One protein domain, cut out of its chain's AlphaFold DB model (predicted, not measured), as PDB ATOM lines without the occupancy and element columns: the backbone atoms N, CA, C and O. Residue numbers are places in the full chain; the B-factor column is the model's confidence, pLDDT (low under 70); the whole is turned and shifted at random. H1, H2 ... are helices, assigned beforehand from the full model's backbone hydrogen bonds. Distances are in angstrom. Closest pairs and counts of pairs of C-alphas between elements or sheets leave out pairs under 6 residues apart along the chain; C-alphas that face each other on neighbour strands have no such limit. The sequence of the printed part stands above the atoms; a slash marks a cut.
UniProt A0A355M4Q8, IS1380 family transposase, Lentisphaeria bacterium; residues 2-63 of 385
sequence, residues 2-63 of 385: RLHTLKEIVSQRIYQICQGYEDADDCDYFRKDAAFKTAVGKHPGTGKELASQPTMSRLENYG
ATOM      1  N   ARG A   2     -18.612 -35.055  -4.577       57.59
ATOM      2  CA  ARG A   2     -18.272 -33.925  -5.474       57.59
ATOM      3  C   ARG A   2     -16.840 -34.117  -5.990       57.59
ATOM      4  O   ARG A   2     -15.913 -34.178  -5.193       57.59
ATOM      5  N   LEU A   3     -16.675 -34.237  -7.309       78.81
ATOM      6  CA  LEU A   3     -15.385 -34.483  -7.978       78.81
ATOM      7  C   LEU A   3     -14.385 -33.322  -7.847       78.81
ATOM      8  O   LEU A   3     -13.179 -33.547  -7.953       78.81
ATOM      9  N   HIS A   4     -14.882 -32.105  -7.616       88.75
ATOM     10  CA  HIS A   4     -14.099 -30.880  -7.467       88.75
ATOM     11  C   HIS A   4     -14.620 -30.062  -6.283       88.75
ATOM     12  O   HIS A   4     -15.827 -30.045  -6.010       88.75
ATOM     13  N   THR A   5     -13.723 -29.368  -5.590       92.75
ATOM     14  CA  THR A   5     -14.097 -28.423  -4.532       92.75
ATOM     15  C   THR A   5     -14.564 -27.095  -5.134       92.75
ATOM     16  O   THR A   5     -14.193 -26.738  -6.250       92.75
ATOM     17  N   LEU A   6     -15.351 -26.310  -4.387       92.44
ATOM     18  CA  LEU A   6     -15.748 -24.967  -4.840       92.44
ATOM     19  C   LEU A   6     -14.537 -24.054  -5.060       92.44
ATOM     20  O   LEU A   6     -14.524 -23.289  -6.020       92.44
ATOM     21  N   LYS A   7     -13.509 -24.168  -4.208       94.38
ATOM     22  CA  LYS A   7     -12.261 -23.411  -4.350       94.38
ATOM     23  C   LYS A   7     -11.596 -23.707  -5.691       94.38
ATOM     24  O   LYS A   7     -11.201 -22.768  -6.370       94.38
ATOM     25  N   GLU A   8     -11.501 -24.977  -6.080       94.88
ATOM     26  CA  GLU A   8     -10.909 -25.374  -7.363       94.88
ATOM     27  C   GLU A   8     -11.690 -24.805  -8.548       94.88
ATOM     28  O   GLU A   8     -11.079 -24.205  -9.424       94.88
ATOM     29  N   ILE A   9     -13.021 -24.947  -8.560       95.25
ATOM     30  CA  ILE A   9     -13.856 -24.498  -9.687       95.25
ATOM     31  C   ILE A   9     -13.802 -22.967  -9.826       95.25
ATOM     32  O   ILE A   9     -13.593 -22.451 -10.920       95.25
ATOM     33  N   VAL A  10     -13.930 -22.233  -8.714       95.38
ATOM     34  CA  VAL A  10     -13.858 -20.762  -8.720       95.38
ATOM     35  C   VAL A  10     -12.460 -20.279  -9.118       95.38
ATOM     36  O   VAL A  10     -12.348 -19.368  -9.932       95.38
ATOM     37  N   SER A  11     -11.396 -20.904  -8.598       96.81
ATOM     38  CA  SER A  11     -10.014 -20.531  -8.945       96.81
ATOM     39  C   SER A  11      -9.720 -20.806 -10.416       96.81
ATOM     40  O   SER A  11      -9.225 -19.920 -11.104       96.81
ATOM     41  N   GLN A  12     -10.095 -21.991 -10.916       96.88
ATOM     42  CA  GLN A  12     -10.006 -22.338 -12.335       96.88
ATOM     43  C   GLN A  12     -10.652 -21.246 -13.185       96.88
ATOM     44  O   GLN A  12     -10.015 -20.725 -14.098       96.88
ATOM     45  N   ARG A  13     -11.890 -20.866 -12.848       96.00
ATOM     46  CA  ARG A  13     -12.649 -19.910 -13.645       96.00
ATOM     47  C   ARG A  13     -12.031 -18.515 -13.640       96.00
ATOM     48  O   ARG A  13     -11.895 -17.907 -14.694       96.00
ATOM     49  N   ILE A  14     -11.599 -18.031 -12.476       97.12
ATOM     50  CA  ILE A  14     -10.906 -16.741 -12.353       97.12
ATOM     51  C   ILE A  14      -9.605 -16.747 -13.167       97.12
ATOM     52  O   ILE A  14      -9.346 -15.801 -13.905       97.12
ATOM     53  N   TYR A  15      -8.798 -17.809 -13.076       97.38
ATOM     54  CA  TYR A  15      -7.532 -17.904 -13.810       97.38
ATOM     55  C   TYR A  15      -7.743 -17.969 -15.322       97.38
ATOM     56  O   TYR A  15      -6.982 -17.355 -16.066       97.38
ATOM     57  N   GLN A  16      -8.782 -18.670 -15.773       96.56
ATOM     58  CA  GLN A  16      -9.183 -18.705 -17.178       96.56
ATOM     59  C   GLN A  16      -9.574 -17.311 -17.681       96.56
ATOM     60  O   GLN A  16      -9.020 -16.866 -18.683       96.56
ATOM     61  N   ILE A  17     -10.393 -16.564 -16.934       96.62
ATOM     62  CA  ILE A  17     -10.749 -15.176 -17.276       96.62
ATOM     63  C   ILE A  17      -9.496 -14.280 -17.332       96.62
ATOM     64  O   ILE A  17      -9.307 -13.528 -18.289       96.62
ATOM     65  N   CYS A  18      -8.580 -14.384 -16.360       96.81
ATOM     66  CA  CYS A  18      -7.299 -13.662 -16.405       96.81
ATOM     67  C   CYS A  18      -6.503 -13.988 -17.684       96.81
ATOM     68  O   CYS A  18      -5.884 -13.104 -18.278       96.81
ATOM     69  N   GLN A  19      -6.573 -15.238 -18.143       95.56
ATOM     70  CA  GLN A  19      -5.941 -15.733 -19.365       95.56
ATOM     71  C   GLN A  19      -6.754 -15.475 -20.648       95.56
ATOM     72  O   GLN A  19      -6.310 -15.888 -21.717       95.56
ATOM     73  N   GLY A  20      -7.883 -14.764 -20.580       94.12
ATOM     74  CA  GLY A  20      -8.687 -14.407 -21.755       94.12
ATOM     75  C   GLY A  20      -9.522 -15.562 -22.292       94.12
ATOM     76  O   GLY A  20      -9.725 -15.648 -23.491       94.12
ATOM     77  N   TYR A  21      -9.915 -16.472 -21.404       94.06
ATOM     78  CA  TYR A  21     -10.890 -17.526 -21.655       94.06
ATOM     79  C   TYR A  21     -12.162 -17.166 -20.894       94.06
ATOM     80  O   TYR A  21     -12.356 -17.546 -19.730       94.06
ATOM     81  N   GLU A  22     -12.951 -16.282 -21.495       87.38
ATOM     82  CA  GLU A  22     -14.107 -15.656 -20.868       87.38
ATOM     83  C   GLU A  22     -15.353 -16.519 -20.837       87.38
ATOM     84  O   GLU A  22     -16.271 -16.182 -20.093       87.38
ATOM     85  N   ASP A  23     -15.397 -17.633 -21.565       84.94
ATOM     86  CA  ASP A  23     -16.588 -18.463 -21.691       84.94
ATOM     87  C   ASP A  23     -16.450 -19.749 -20.883       84.94
ATOM     88  O   ASP A  23     -15.361 -20.266 -20.629       84.94
ATOM     89  N   ALA A  24     -17.578 -20.262 -20.392       87.31
ATOM     90  CA  ALA A  24     -17.565 -21.520 -19.650       87.31
ATOM     91  C   ALA A  24     -17.158 -22.692 -20.560       87.31
ATOM     92  O   ALA A  24     -16.636 -23.686 -20.059       87.31
ATOM     93  N   ASP A  25     -17.358 -22.564 -21.872       90.00
ATOM     94  CA  ASP A  25     -17.050 -23.587 -22.873       90.00
ATOM     95  C   ASP A  25     -15.540 -23.838 -22.990       90.00
ATOM     96  O   ASP A  25     -15.111 -24.981 -23.162       90.00
ATOM     97  N   ASP A  26     -14.723 -22.818 -22.706       91.12
ATOM     98  CA  ASP A  26     -13.271 -22.954 -22.578       91.12
ATOM     99  C   ASP A  26     -12.863 -23.991 -21.522       91.12
ATOM    100  O   ASP A  26     -11.791 -24.597 -21.596       91.12
ATOM    101  N   CYS A  27     -13.722 -24.233 -20.522       93.94
ATOM    102  CA  CYS A  27     -13.441 -25.199 -19.468       93.94
ATOM    103  C   CYS A  27     -13.154 -26.590 -20.016       93.94
ATOM    104  O   CYS A  27     -12.285 -27.248 -19.449       93.94
ATOM    105  N   ASP A  28     -13.821 -27.014 -21.095       94.44
ATOM    106  CA  ASP A  28     -13.627 -28.345 -21.669       94.44
ATOM    107  C   ASP A  28     -12.275 -28.491 -22.377       94.44
ATOM    108  O   ASP A  28     -11.606 -29.513 -22.197       94.44
ATOM    109  N   TYR A  29     -11.812 -27.447 -23.070       92.94
ATOM    110  CA  TYR A  29     -10.494 -27.435 -23.713       92.94
ATOM    111  C   TYR A  29      -9.349 -27.502 -22.694       92.94
ATOM    112  O   TYR A  29      -8.367 -28.217 -22.897       92.94
ATOM    113  N   PHE A  30      -9.486 -26.819 -21.552       93.62
ATOM    114  CA  PHE A  30      -8.416 -26.725 -20.549       93.62
ATOM    115  C   PHE A  30      -8.475 -27.790 -19.449       93.62
ATOM    116  O   PHE A  30      -7.671 -27.746 -18.517       93.62
ATOM    117  N   ARG A  31      -9.359 -28.796 -19.536       93.44
ATOM    118  CA  ARG A  31      -9.525 -29.824 -18.478       93.44
ATOM    119  C   ARG A  31      -8.239 -30.545 -18.095       93.44
ATOM    120  O   ARG A  31      -8.054 -30.923 -16.932       93.44
ATOM    121  N   LYS A  32      -7.382 -30.755 -19.089       94.62
ATOM    122  CA  LYS A  32      -6.111 -31.477 -18.985       94.62
ATOM    123  C   LYS A  32      -4.898 -30.546 -18.978       94.62
ATOM    124  O   LYS A  32      -3.779 -31.038 -18.873       94.62
ATOM    125  N   ASP A  33      -5.104 -29.233 -19.063       94.56
ATOM    126  CA  ASP A  33      -4.015 -28.267 -19.162       94.56
ATOM    127  C   ASP A  33      -3.134 -28.289 -17.906       94.56
ATOM    128  O   ASP A  33      -3.606 -28.155 -16.771       94.56
ATOM    129  N   ALA A  34      -1.833 -28.481 -18.106       94.56
ATOM    130  CA  ALA A  34      -0.896 -28.648 -17.008       94.56
ATOM    131  C   ALA A  34      -0.684 -27.352 -16.209       94.56
ATOM    132  O   ALA A  34      -0.485 -27.419 -14.990       94.56
ATOM    133  N   ALA A  35      -0.761 -26.182 -16.854       94.56
ATOM    134  CA  ALA A  35      -0.601 -24.891 -16.193       94.56
ATOM    135  C   ALA A  35      -1.796 -24.597 -15.282       94.56
ATOM    136  O   ALA A  35      -1.607 -24.320 -14.098       94.56
ATOM    137  N   PHE A  36      -3.024 -24.754 -15.781       95.56
ATOM    138  CA  PHE A  36      -4.230 -24.561 -14.980       95.56
ATOM    139  C   PHE A  36      -4.363 -25.604 -13.868       95.56
ATOM    140  O   PHE A  36      -4.713 -25.234 -12.746       95.56
ATOM    141  N   LYS A  37      -4.031 -26.881 -14.119       95.81
ATOM    142  CA  LYS A  37      -3.989 -27.907 -13.058       95.81
ATOM    143  C   LYS A  37      -3.021 -27.503 -11.949       95.81
ATOM    144  O   LYS A  37      -3.424 -27.469 -10.788       95.81
ATOM    145  N   THR A  38      -1.801 -27.107 -12.308       94.75
ATOM    146  CA  THR A  38      -0.800 -26.645 -11.337       94.75
ATOM    147  C   THR A  38      -1.288 -25.413 -10.573       94.75
ATOM    148  O   THR A  38      -1.172 -25.369  -9.349       94.75
ATOM    149  N   ALA A  39      -1.887 -24.439 -11.264       94.00
ATOM    150  CA  ALA A  39      -2.370 -23.198 -10.663       94.00
ATOM    151  C   ALA A  39      -3.457 -23.430  -9.602       94.00
ATOM    152  O   ALA A  39      -3.477 -22.736  -8.587       94.00
ATOM    153  N   VAL A  40      -4.332 -24.427  -9.786       94.94
ATOM    154  CA  VAL A  40      -5.348 -24.790  -8.780       94.94
ATOM    155  C   VAL A  40      -4.855 -25.809  -7.744       94.94
ATOM    156  O   VAL A  40      -5.648 -26.289  -6.935       94.94
ATOM    157  N   GLY A  41      -3.561 -26.146  -7.749       92.00
ATOM    158  CA  GLY A  41      -2.948 -27.073  -6.795       92.00
ATOM    159  C   GLY A  41      -3.148 -28.556  -7.120       92.00
ATOM    160  O   GLY A  41      -2.984 -29.400  -6.241       92.00
ATOM    161  N   LYS A  42      -3.498 -28.901  -8.363       92.69
ATOM    162  CA  LYS A  42      -3.609 -30.288  -8.831       92.69
ATOM    163  C   LYS A  42      -2.360 -30.707  -9.593       92.69
ATOM    164  O   LYS A  42      -1.896 -30.012 -10.492       92.69
ATOM    165  N   HIS A  43      -1.870 -31.908  -9.305       93.88
ATOM    166  CA  HIS A  43      -0.766 -32.490 -10.061       93.88
ATOM    167  C   HIS A  43      -1.190 -32.762 -11.526       93.88
ATOM    168  O   HIS A  43      -2.185 -33.458 -11.742       93.88
ATOM    169  N   PRO A  44      -0.457 -32.288 -12.553       93.31
ATOM    170  CA  PRO A  44      -0.851 -32.463 -13.956       93.31
ATOM    171  C   PRO A  44      -0.951 -33.920 -14.428       93.31
ATOM    172  O   PRO A  44      -1.885 -34.250 -15.149       93.31
ATOM    173  N   GLY A  45      -0.042 -34.796 -13.990       89.75
ATOM    174  CA  GLY A  45      -0.031 -36.216 -14.378       89.75
ATOM    175  C   GLY A  45      -1.037 -37.097 -13.626       89.75
ATOM    176  O   GLY A  45      -1.843 -37.778 -14.242       89.75
ATOM    177  N   THR A  46      -1.014 -37.077 -12.290       90.56
ATOM    178  CA  THR A  46      -1.823 -37.972 -11.439       90.56
ATOM    179  C   THR A  46      -3.094 -37.335 -10.878       90.56
ATOM    180  O   THR A  46      -4.006 -38.037 -10.447       90.56
ATOM    181  N   GLY A  47      -3.174 -36.002 -10.845       88.31
ATOM    182  CA  GLY A  47      -4.334 -35.290 -10.326       88.31
ATOM    183  C   GLY A  47      -5.527 -35.400 -11.269       88.31
ATOM    184  O   GLY A  47      -5.371 -35.465 -12.491       88.31
ATOM    185  N   LYS A  48      -6.736 -35.356 -10.699       92.06
ATOM    186  CA  LYS A  48      -7.984 -35.329 -11.475       92.06
ATOM    187  C   LYS A  48      -7.998 -34.149 -12.446       92.06
ATOM    188  O   LYS A  48      -7.364 -33.120 -12.210       92.06
ATOM    189  N   GLU A  49      -8.762 -34.288 -13.518       95.06
ATOM    190  CA  GLU A  49      -9.020 -33.195 -14.452       95.06
ATOM    191  C   GLU A  49      -9.675 -31.986 -13.761       95.06
ATOM    192  O   GLU A  49     -10.176 -32.061 -12.626       95.06
ATOM    193  N   LEU A  50      -9.619 -30.845 -14.440       96.31
ATOM    194  CA  LEU A  50     -10.362 -29.652 -14.055       96.31
ATOM    195  C   LEU A  50     -11.850 -29.796 -14.387       96.31
ATOM    196  O   LEU A  50     -12.264 -30.724 -15.087       96.31
ATOM    197  N   ALA A  51     -12.653 -28.883 -13.841       95.62
ATOM    198  CA  ALA A  51     -14.089 -28.904 -14.038       95.62
ATOM    199  C   ALA A  51     -14.432 -28.662 -15.511       95.62
ATOM    200  O   ALA A  51     -13.853 -27.785 -16.147       95.62
ATOM    201  N   SER A  52     -15.385 -29.442 -16.015       95.38
ATOM    202  CA  SER A  52     -15.957 -29.309 -17.354       95.38
ATOM    203  C   SER A  52     -16.931 -28.137 -17.466       95.38
ATOM    204  O   SER A  52     -17.424 -27.631 -16.447       95.38
ATOM    205  N   GLN A  53     -17.292 -27.782 -18.699       95.19
ATOM    206  CA  GLN A  53     -18.300 -26.760 -18.993       95.19
ATOM    207  C   GLN A  53     -19.626 -27.008 -18.247       95.19
ATOM    208  O   GLN A  53     -20.060 -26.110 -17.517       95.19
ATOM    209  N   PRO A  54     -20.228 -28.224 -18.242       94.94
ATOM    210  CA  PRO A  54     -21.490 -28.440 -17.528       94.94
ATOM    211  C   PRO A  54     -21.356 -28.290 -16.011       94.94
ATOM    212  O   PRO A  54     -22.324 -28.024 -15.298       94.94
ATOM    213  N   THR A  55     -20.155 -28.488 -15.466       94.62
ATOM    214  CA  THR A  55     -19.897 -28.257 -14.041       94.62
ATOM    215  C   THR A  55     -19.837 -26.766 -13.729       94.62
ATOM    216  O   THR A  55     -20.413 -26.348 -12.723       94.62
ATOM    217  N   MET A  56     -19.221 -25.969 -14.604       93.94
ATOM    218  CA  MET A  56     -19.164 -24.514 -14.470       93.94
ATOM    219  C   MET A  56     -20.550 -23.878 -14.623       93.94
ATOM    220  O   MET A  56     -20.986 -23.128 -13.751       93.94
ATOM    221  N   SER A  57     -21.305 -24.278 -15.646       93.12
ATOM    222  CA  SER A  57     -22.675 -23.806 -15.881       93.12
ATOM    223  C   SER A  57     -23.606 -24.126 -14.708       93.12
ATOM    224  O   SER A  57     -24.408 -23.283 -14.296       93.12
ATOM    225  N   ARG A  58     -23.465 -25.313 -14.095       93.94
ATOM    226  CA  ARG A  58     -24.185 -25.650 -12.857       93.94
ATOM    227  C   ARG A  58     -23.773 -24.761 -11.690       93.94
ATOM    228  O   ARG A  58     -24.653 -24.356 -10.943       93.94
ATOM    229  N   LEU A  59     -22.485 -24.453 -11.520       92.62
ATOM    230  CA  LEU A  59     -22.021 -23.560 -10.452       92.62
ATOM    231  C   LEU A  59     -22.653 -22.167 -10.581       92.62
ATOM    232  O   LEU A  59     -23.256 -21.689  -9.621       92.62
ATOM    233  N   GLU A  60     -22.555 -21.553 -11.763       92.31
ATOM    234  CA  GLU A  60     -23.081 -20.205 -12.017       92.31
ATOM    235  C   GLU A  60     -24.599 -20.134 -11.782       92.31
ATOM    236  O   GLU A  60     -25.100 -19.178 -11.195       92.31
ATOM    237  N   ASN A  61     -25.336 -21.188 -12.152       93.12
ATOM    238  CA  ASN A  61     -26.790 -21.258 -11.973       93.12
ATOM    239  C   ASN A  61     -27.245 -21.747 -10.586       93.12
ATOM    240  O   ASN A  61     -28.427 -21.621 -10.258       93.12
ATOM    241  N   TYR A  62     -26.345 -22.308  -9.773       89.62
ATOM    242  CA  TYR A  62     -26.653 -22.783  -8.420       89.62
ATOM    243  C   TYR A  62     -26.644 -21.651  -7.382       89.62
ATOM    244  O   TYR A  62     -27.294 -21.771  -6.341       89.62
ATOM    245  N   GLY A  63     -25.913 -20.563  -7.653       84.00
ATOM    246  CA  GLY A  63     -25.758 -19.431  -6.742       84.00
ATOM    247  C   GLY A  63     -27.100 -18.848  -6.292       84.00
ATOM    248  O   GLY A  63     -27.864 -18.306  -7.094       84.00
TER     249      GLY A  63
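Overview. This is residues 2 to 63 of the 385 residues of the protein "IS1380 family transposase" of Lentisphaeria bacterium (UniProt A0A355M4Q8). The longest helix, H1, stands between H3 at one end of the model and H4 at the other, steeply tilted to both. Short H2 packs on H4, and a long link, residues 40 to 52, runs back from H3 past the middle to H4. The printed part has 62 residues with four named helices, H1 to H4 in order, and no named strand; it is all helix and compact, with a radius of gyration of the C-alphas of 10.5 A and spans of 30 by 27 by 16 A.

Along the chain. H1, residues 6 to 18, begins at C-alpha 6 (-15.748, -24.967, -4.840) and measures 18.2 A. H2 is residues 26 to 29, H3 34 to 39. H4, residues 53 to 62, measures 14.0 A and ends at C-alpha 62 (-26.653, -22.783, -8.420).

Arrangement. H1, with residues 12 to 16 alone, touches H3, the closest C-alphas being Gln 12 and Phe 36, 6.7 A. H2 touches H4 at C-alphas Cys 27 and Gln 53, 5.1 A. Every O i to N i+4 pair is within hydrogen-bond range in H1, H3 and H4; H2 is too short for one.

Size, cuts and confidence. The printed part has no cut; residue 2 is under pLDDT 70.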